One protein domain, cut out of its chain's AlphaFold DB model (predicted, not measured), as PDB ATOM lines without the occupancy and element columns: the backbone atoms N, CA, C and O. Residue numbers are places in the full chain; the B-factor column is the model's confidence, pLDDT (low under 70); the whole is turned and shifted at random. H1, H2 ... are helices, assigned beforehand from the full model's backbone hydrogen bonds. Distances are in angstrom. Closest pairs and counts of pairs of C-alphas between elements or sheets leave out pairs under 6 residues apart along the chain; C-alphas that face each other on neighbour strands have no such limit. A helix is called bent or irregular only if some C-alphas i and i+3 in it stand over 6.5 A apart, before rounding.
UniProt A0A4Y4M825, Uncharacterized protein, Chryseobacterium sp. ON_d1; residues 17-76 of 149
ATOM      1  N   GLY A  17     246.714 205.573 209.729       78.56
ATOM      2  CA  GLY A  17     246.252 204.894 208.516       78.56
ATOM      3  C   GLY A  17     246.420 205.734 207.246       78.56
ATOM      4  O   GLY A  17     245.735 205.488 206.254       78.56
ATOM      5  N   ASP A  18     247.300 206.739 207.265       81.12
ATOM      6  CA  ASP A  18     247.524 207.610 206.115       81.12
ATOM      7  C   ASP A  18     248.378 206.898 205.056       81.12
ATOM      8  O   ASP A  18     249.595 206.756 205.179       81.12
ATOM      9  N   GLY A  19     247.717 206.448 203.990       76.06
ATOM     10  CA  GLY A  19     248.346 205.800 202.841       76.06
ATOM     11  C   GLY A  19     248.952 206.761 201.814       76.06
ATOM     12  O   GLY A  19     249.210 206.324 200.693       76.06
ATOM     13  N   SER A  20     249.123 208.053 202.125       79.56
ATOM     14  CA  SER A  20     249.657 209.071 201.201       79.56
ATOM     15  C   SER A  20     248.886 209.139 199.871       79.56
ATOM     16  O   SER A  20     249.474 209.185 198.793       79.56
ATOM     17  N   GLY A  21     247.553 209.057 199.925       80.75
ATOM     18  CA  GLY A  21     246.689 209.112 198.738       80.75
ATOM     19  C   GLY A  21     246.621 207.828 197.895       80.75
ATOM     20  O   GLY A  21     245.868 207.785 196.924       80.75
ATOM     21  N   ARG A  22     247.322 206.743 198.260       81.69
ATOM     22  CA  ARG A  22     247.304 205.475 197.497       81.69
ATOM     23  C   ARG A  22     245.899 204.897 197.314       81.69
ATOM     24  O   ARG A  22     245.548 204.493 196.211       81.69
ATOM     25  N   SER A  23     245.070 204.919 198.359       86.62
ATOM     26  CA  SER A  23     243.679 204.451 198.279       86.62
ATOM     27  C   SER A  23     242.846 205.273 197.294       86.62
ATOM     28  O   SER A  23     242.018 204.716 196.574       86.62
ATOM     29  N   TYR A  24     243.095 206.584 197.221       91.06
ATOM     30  CA  TYR A  24     242.432 207.470 196.268       91.06
ATOM     31  C   TYR A  24     242.806 207.100 194.828       91.06
ATOM     32  O   TYR A  24     241.914 206.853 194.016       91.06
ATOM     33  N   TYR A  25     244.100 206.965 194.518       93.19
ATOM     34  CA  TYR A  25     244.540 206.624 193.161       93.19
ATOM     35  C   TYR A  25     244.143 205.205 192.737       93.19
ATOM     36  O   TYR A  25     243.754 205.001 191.588       93.19
ATOM     37  N   LEU A  26     244.159 204.232 193.654       92.44
ATOM     38  CA  LEU A  26     243.640 202.887 193.391       92.44
ATOM     39  C   LEU A  26     242.144 202.911 193.062       92.44
ATOM     40  O   LEU A  26     241.721 202.280 192.095       92.44
ATOM     41  N   THR A  27     241.349 203.670 193.823       94.12
ATOM     42  CA  THR A  27     239.901 203.800 193.585       94.12
ATOM     43  C   THR A  27     239.623 204.484 192.247       94.12
ATOM     44  O   THR A  27     238.834 203.979 191.453       94.12
ATOM     45  N   LYS A  28     240.345 205.570 191.942       95.31
ATOM     46  CA  LYS A  28     240.251 206.276 190.656       95.31
ATOM     47  C   LYS A  28     240.605 205.353 189.479       95.31
ATOM     48  O   LYS A  28     239.896 205.336 188.477       95.31
ATOM     49  N   GLY A  29     241.655 204.537 189.612       95.44
ATOM     50  CA  GLY A  29     242.028 203.528 188.611       95.44
ATOM     51  C   GLY A  29     240.943 202.470 188.406       95.44
ATOM     52  O   GLY A  29     240.605 202.127 187.272       95.44
ATOM     53  N   TRP A  30     240.333 202.015 189.500       96.00
ATOM     54  CA  TRP A  30     239.221 201.071 189.455       96.00
ATOM     55  C   TRP A  30     237.988 201.645 188.750       96.00
ATOM     56  O   TRP A  30     237.336 200.946 187.977       96.00
ATOM     57  N   ASP A  31     237.674 202.921 188.968       96.44
ATOM     58  CA  ASP A  31     236.569 203.597 188.283       96.44
ATOM     59  C   ASP A  31     236.797 203.691 186.771       96.44
ATOM     60  O   ASP A  31     235.878 203.439 185.990       96.44
ATOM     61  N   VAL A  32     238.030 203.965 186.337       96.62
ATOM     62  CA  VAL A  32     238.383 203.932 184.911       96.62
ATOM     63  C   VAL A  32     238.205 202.526 184.329       96.62
ATOM     64  O   VAL A  32     237.604 202.387 183.260       96.62
ATOM     65  N   PHE A  33     238.677 201.487 185.028       97.31
ATOM     66  CA  PHE A  33     238.534 200.097 184.587       97.31
ATOM     67  C   PHE A  33     237.065 199.659 184.485       97.31
ATOM     68  O   PHE A  33     236.669 199.104 183.461       97.31
ATOM     69  N   LYS A  34     236.231 199.948 185.495       97.25
ATOM     70  CA  LYS A  34     234.797 199.590 185.490       97.25
ATOM     71  C   LYS A  34     234.047 200.150 184.282       97.25
ATOM     72  O   LYS A  34     233.117 199.514 183.798       97.25
ATOM     73  N   ASN A  35     234.465 201.312 183.789       96.75
ATOM     74  CA  ASN A  35     233.874 201.943 182.612       96.75
ATOM     75  C   ASN A  35     234.439 201.409 181.281       96.75
ATOM     76  O   ASN A  35     233.881 201.707 180.231       96.75
ATOM     77  N   ASN A  36     235.527 200.628 181.302       96.50
ATOM     78  CA  ASN A  36     236.239 200.154 180.110       96.50
ATOM     79  C   ASN A  36     236.752 198.707 180.276       96.50
ATOM     80  O   ASN A  36     237.921 198.413 180.037       96.50
ATOM     81  N   ILE A  37     235.890 197.785 180.713       96.62
ATOM     82  CA  ILE A  37     236.307 196.454 181.199       96.62
ATOM     83  C   ILE A  37     237.157 195.642 180.196       96.62
ATOM     84  O   ILE A  37     238.209 195.137 180.595       96.62
ATOM     85  N   PRO A  38     236.763 195.460 178.919       96.06
ATOM     86  CA  PRO A  38     237.474 194.514 178.060       96.06
ATOM     87  C   PRO A  38     238.872 194.999 177.654       96.06
ATOM     88  O   PRO A  38     239.815 194.211 177.693       96.06
ATOM     89  N   PHE A  39     238.996 196.286 177.306       96.44
ATOM     90  CA  PHE A  39     240.178 196.855 176.644       96.44
ATOM     91  C   PHE A  39     240.834 198.015 177.395       96.44
ATOM     92  O   PHE A  39     241.812 198.563 176.902       96.44
ATOM     93  N   GLY A  40     240.334 198.385 178.575       95.44
ATOM     94  CA  GLY A  40     240.833 199.542 179.312       95.44
ATOM     95  C   GLY A  40     240.520 200.862 178.609       95.44
ATOM     96  O   GLY A  40     239.907 200.902 177.542       95.44
ATOM     97  N   GLY A  41     240.881 201.963 179.262       95.19
ATOM     98  CA  GLY A  41     240.603 203.313 178.775       95.19
ATOM     99  C   GLY A  41     241.847 204.178 178.613       95.19
ATOM    100  O   GLY A  41     241.954 204.917 177.639       95.19
ATOM    101  N   ARG A  42     242.779 204.141 179.574       94.19
ATOM    102  CA  ARG A  42     243.945 205.042 179.598       94.19
ATOM    103  C   ARG A  42     245.041 204.532 180.524       94.19
ATOM    104  O   ARG A  42     244.766 203.800 181.464       94.19
ATOM    105  N   ILE A  43     246.277 204.956 180.280       91.56
ATOM    106  CA  ILE A  43     247.447 204.567 181.086       91.56
ATOM    107  C   ILE A  43     247.767 205.546 182.224       91.56
ATOM    108  O   ILE A  43     248.323 205.144 183.240       91.56
ATOM    109  N   LEU A  44     247.365 206.809 182.081       94.69
ATOM    110  CA  LEU A  44     247.467 207.852 183.101       94.69
ATOM    111  C   LEU A  44     246.101 208.506 183.304       94.69
ATOM    112  O   LEU A  44     245.247 208.485 182.413       94.69
ATOM    113  N   PHE A  45     245.906 209.116 184.465       94.12
ATOM    114  CA  PHE A  45     244.806 210.045 184.703       94.12
ATOM    115  C   PHE A  45     245.013 211.364 183.932       94.12
ATOM    116  O   PHE A  45     246.082 211.622 183.381       94.12
ATOM    117  N   GLU A  46     243.989 212.219 183.894       92.31
ATOM    118  CA  GLU A  46     244.013 213.521 183.203       92.31
ATOM    119  C   GLU A  46     245.084 214.478 183.742       92.31
ATOM    120  O   GLU A  46     245.589 215.324 183.012       92.31
ATOM    121  N   ASP A  47     245.424 214.332 185.020       91.50
ATOM    122  CA  ASP A  47     246.453 215.092 185.735       91.50
ATOM    123  C   ASP A  47     247.864 214.488 185.570       91.50
ATOM    124  O   ASP A  47     248.824 214.987 186.155       91.50
ATOM    125  N   GLY A  48     248.006 213.416 184.782       90.06
ATOM    126  CA  GLY A  48     249.267 212.702 184.570       90.06
ATOM    127  C   GLY A  48     249.653 211.740 185.699       90.06
ATOM    128  O   GLY A  48     250.707 211.109 185.617       90.06
ATOM    129  N   LEU A  49     248.825 211.598 186.740       91.12
ATOM    130  CA  LEU A  49     249.057 210.672 187.853       91.12
ATOM    131  C   LEU A  49     248.564 209.256 187.522       91.12
ATOM    132  O   LEU A  49     247.953 209.015 186.477       91.12
ATOM    133  N   TYR A  50     248.838 208.293 188.408       91.75
ATOM    134  CA  TYR A  50     248.530 206.878 188.182       91.75
ATOM    135  C   TYR A  50     248.293 206.101 189.498       91.75
ATOM    136  O   TYR A  50     248.629 206.596 190.573       91.75
ATOM    137  N   PRO A  51     247.707 204.885 189.445       91.88
ATOM    138  CA  PRO A  51     247.354 204.078 190.623       91.88
ATOM    139  C   PRO A  51     248.513 203.605 191.514       91.88
ATOM    140  O   PRO A  51     248.249 203.103 192.606       91.88
ATOM    141  N   HIS A  52     249.768 203.723 191.062       89.75
ATOM    142  CA  HIS A  52     250.963 203.165 191.716       89.75
ATOM    143  C   HIS A  52     250.868 201.655 191.994       89.75
ATOM    144  O   HIS A  52     251.296 201.170 193.045       89.75
ATOM    145  N   ASN A  53     250.265 200.915 191.066       93.12
ATOM    146  CA  ASN A  53     250.122 199.472 191.160       93.12
ATOM    147  C   ASN A  53     249.992 198.875 189.761       93.12
ATOM    148  O   ASN A  53     249.001 199.110 189.068       93.12
ATOM    149  N   VAL A  54     250.959 198.034 189.398       94.38
ATOM    150  CA  VAL A  54     251.060 197.413 188.073       94.38
ATOM    151  C   VAL A  54     249.771 196.718 187.615       94.38
ATOM    152  O   VAL A  54     249.384 196.855 186.459       94.38
ATOM    153  N   PHE A  55     249.054 196.018 188.502       95.00
ATOM    154  CA  PHE A  55     247.830 195.308 188.119       95.00
ATOM    155  C   PHE A  55     246.699 196.277 187.805       95.00
ATOM    156  O   PHE A  55     245.998 196.106 186.808       95.00
ATOM    157  N   MET A  56     246.537 197.308 188.634       95.88
ATOM    158  CA  MET A  56     245.540 198.339 188.384       95.88
ATOM    159  C   MET A  56     245.889 199.152 187.136       95.88
ATOM    160  O   MET A  56     245.002 199.462 186.355       95.88
ATOM    161  N   GLU A  57     247.167 199.445 186.894       95.12
ATOM    162  CA  GLU A  57     247.624 200.121 185.674       95.12
ATOM    163  C   GLU A  57     247.342 199.300 184.414       95.12
ATOM    164  O   GLU A  57     246.847 199.842 183.426       95.12
ATOM    165  N   VAL A  58     247.582 197.986 184.444       96.31
ATOM    166  CA  VAL A  58     247.244 197.080 183.336       96.31
ATOM    167  C   VAL A  58     245.729 197.018 183.116       96.31
ATOM    168  O   VAL A  58     245.275 197.156 181.982       96.31
ATOM    169  N   LEU A  59     244.928 196.874 184.178       96.81
ATOM    170  CA  LEU A  59     243.461 196.886 184.080       96.81
ATOM    171  C   LEU A  59     242.934 198.214 183.525       96.81
ATOM    172  O   LEU A  59     242.076 198.238 182.649       96.81
ATOM    173  N   MET A  60     243.467 199.327 184.017       95.94
ATOM    174  CA  MET A  60     243.074 200.671 183.613       95.94
ATOM    175  C   MET A  60     243.420 200.952 182.144       95.94
ATOM    176  O   MET A  60     242.629 201.580 181.438       95.94
ATOM    177  N   SER A  61     244.577 200.470 181.681       95.62
ATOM    178  CA  SER A  61     245.095 200.734 180.333       95.62
ATOM    179  C   SER A  61     244.575 199.776 179.271       95.62
ATOM    180  O   SER A  61     244.290 200.216 178.165       95.62
ATOM    181  N   MET A  62     244.452 198.490 179.603       96.81
ATOM    182  CA  MET A  62     244.202 197.412 178.642       96.81
ATOM    183  C   MET A  62     243.083 196.449 179.069       96.81
ATOM    184  O   MET A  62     242.791 195.485 178.357       96.81
ATOM    185  N   GLY A  63     242.452 196.673 180.224       97.31
ATOM    186  CA  GLY A  63     241.333 195.867 180.701       97.31
ATOM    187  C   GLY A  63     241.714 194.416 180.988       97.31
ATOM    188  O   GLY A  63     242.855 194.090 181.330       97.31
ATOM    189  N   ILE A  64     240.740 193.520 180.830       97.94
ATOM    190  CA  ILE A  64     240.944 192.076 181.012       97.94
ATOM    191  C   ILE A  64     241.960 191.528 180.000       97.94
ATOM    192  O   ILE A  64     242.775 190.677 180.357       97.94
ATOM    193  N   VAL A  65     241.960 192.032 178.758       97.88
ATOM    194  CA  VAL A  65     242.929 191.615 177.730       97.88
ATOM    195  C   VAL A  65     244.358 191.895 178.189       97.88
ATOM    196  O   VAL A  65     245.221 191.025 178.076       97.88
ATOM    197  N   GLY A  66     244.598 193.069 178.775       96.81
ATOM    198  CA  GLY A  66     245.890 193.425 179.355       96.81
ATOM    199  C   GLY A  66     246.357 192.442 180.416       96.81
ATOM    200  O   GLY A  66     247.498 191.989 180.378       96.81
ATOM    201  N   ILE A  67     245.469 192.066 181.337       96.69
ATOM    202  CA  ILE A  67     245.789 191.104 182.395       96.69
ATOM    203  C   ILE A  67     246.147 189.736 181.814       96.69
ATOM    204  O   ILE A  67     247.133 189.133 182.237       96.69
ATOM    205  N   ILE A  68     245.407 189.264 180.810       98.06
ATOM    206  CA  ILE A  68     245.715 188.002 180.127       98.06
ATOM    207  C   ILE A  68     247.106 188.063 179.487       98.06
ATOM    208  O   ILE A  68     247.894 187.130 179.655       98.06
ATOM    209  N   LEU A  69     247.435 189.152 178.787       97.31
ATOM    210  CA  LEU A  69     248.752 189.335 178.171       97.31
ATOM    211  C   LEU A  69     249.867 189.420 179.219       97.31
ATOM    212  O   LEU A  69     250.900 188.774 179.060       97.31
ATOM    213  N   PHE A  70     249.636 190.146 180.315       96.06
ATOM    214  CA  PHE A  70     250.583 190.285 181.417       96.06
ATOM    215  C   PHE A  70     250.915 188.924 182.045       96.06
ATOM    216  O   PHE A  70     252.081 188.548 182.134       96.06
ATOM    217  N   PHE A  71     249.905 188.126 182.404       96.94
ATOM    218  CA  PHE A  71     250.139 186.782 182.939       96.94
ATOM    219  C   PHE A  71     250.718 185.818 181.896       96.94
ATOM    220  O   PHE A  71     251.525 184.959 182.247       96.94
ATOM    221  N   SER A  72     250.364 185.973 180.617       97.88
ATOM    222  CA  SER A  72     250.940 185.169 179.533       97.88
ATOM    223  C   SER A  72     252.433 185.437 179.345       97.88
ATOM    224  O   SER A  72     253.181 184.499 179.073       97.88
ATOM    225  N   TYR A  73     252.882 186.681 179.525       96.94
ATOM    226  CA  TYR A  73     254.301 187.036 179.503       96.94
ATOM    227  C   TYR A  73     255.066 186.343 180.643       96.94
ATOM    228  O   TYR A  73     256.108 185.736 180.412       96.94
ATOM    229  N   PHE A  74     254.500 186.324 181.852       97.00
ATOM    230  CA  PHE A  74     255.097 185.652 183.013       97.00
ATOM    231  C   PHE A  74     254.806 184.149 183.099       97.00
ATOM    232  O   PHE A  74     255.123 183.524 184.114       97.00
ATOM    233  N   LYS A  75     254.235 183.535 182.054       96.94
ATOM    234  CA  LYS A  75     253.825 182.129 182.111       96.94
ATOM    235  C   LYS A  75     254.983 181.215 182.480       96.94
ATOM    236  O   LYS A  75     254.762 180.275 183.204       96.94
ATOM    237  N   ASP A  76     256.219 181.452 182.055       96.50
ATOM    238  CA  ASP A  76     257.303 180.501 182.331       96.50
ATOM    239  C   ASP A  76     257.830 180.569 183.774       96.50
ATOM    240  O   ASP A  76     258.525 179.653 184.213       96.50
TER     241      ASP A  76
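AT A GLANCE: This is residues 17 to 76 of the 149 residues of an uncharacterized protein of Chryseobacterium sp. ON_d1 (UniProt A0A4Y4M825). Three helical pieces make an open zigzag: H1 packs beside H2a, the first arm of a bent helix, and the second arm, H2b, folds back from H2a and leads away from H1. A loop without a named element, residues 35 to 53, returns from the end of H1 to the start of H2a, and residues 71 to 76 of H2b stick out. The printed part has 60 residues with two named helices, H1 then H2, and no named strand; the class is all helix. It is compact, with a radius of gyration of the C-alphas of 11.9 A, and only just elongated, spanning 37 by 24 by 18 A.

IN THESE COORDINATES: H1, residues 22 to 34, begins with C-alpha 22 at (247.304, 205.475, 197.497) and is 18.3 A long from first to last C-alpha. H2, residues 54 to 76, was assigned as one helix by its hydrogen bonds, but is bent: C-alphas 61 and 64 are 9.6 A apart. Its arm H2a, residues 54 to 61, is 10.3 A long and begins with C-alpha 54 at (251.060, 197.413, 188.073). Its arm H2b, residues 64 to 76, is 20.1 A long and ends with C-alpha 76 at (257.303, 180.501, 182.331). H2b is itself irregular: C-alphas 73 and 76 are 7.7 A apart.

HOW THE PARTS SIT: H1 and H2a touch, the closest C-alphas being those of Phe 33 and Met 60, 4.7 A apart. They run the same way at a steep tilt of 40 degrees. H2b touches H2a with residues 66 to 70 alone, the closest C-alphas being those of Val 58 and Gly 66, 5.6 A apart. The two arms run opposite ways at a steep tilt of 38 degrees. H1 and H2b are apart. Every O i to N i+4 pair is within hydrogen-bond range in H1 and H2a, and 8 of 9 are in H2b.

THE WHOLE: The C-alphas farthest apart are those of Gly 17 and Asp 76, 37.5 A. The link from H1 to H2 is long, with 19 residues. Residues 71 to 76, which belong to H2, stand free. The printed part has no cut. The mean pLDDT of the printed part is 93.5, and no printed residue is under 70.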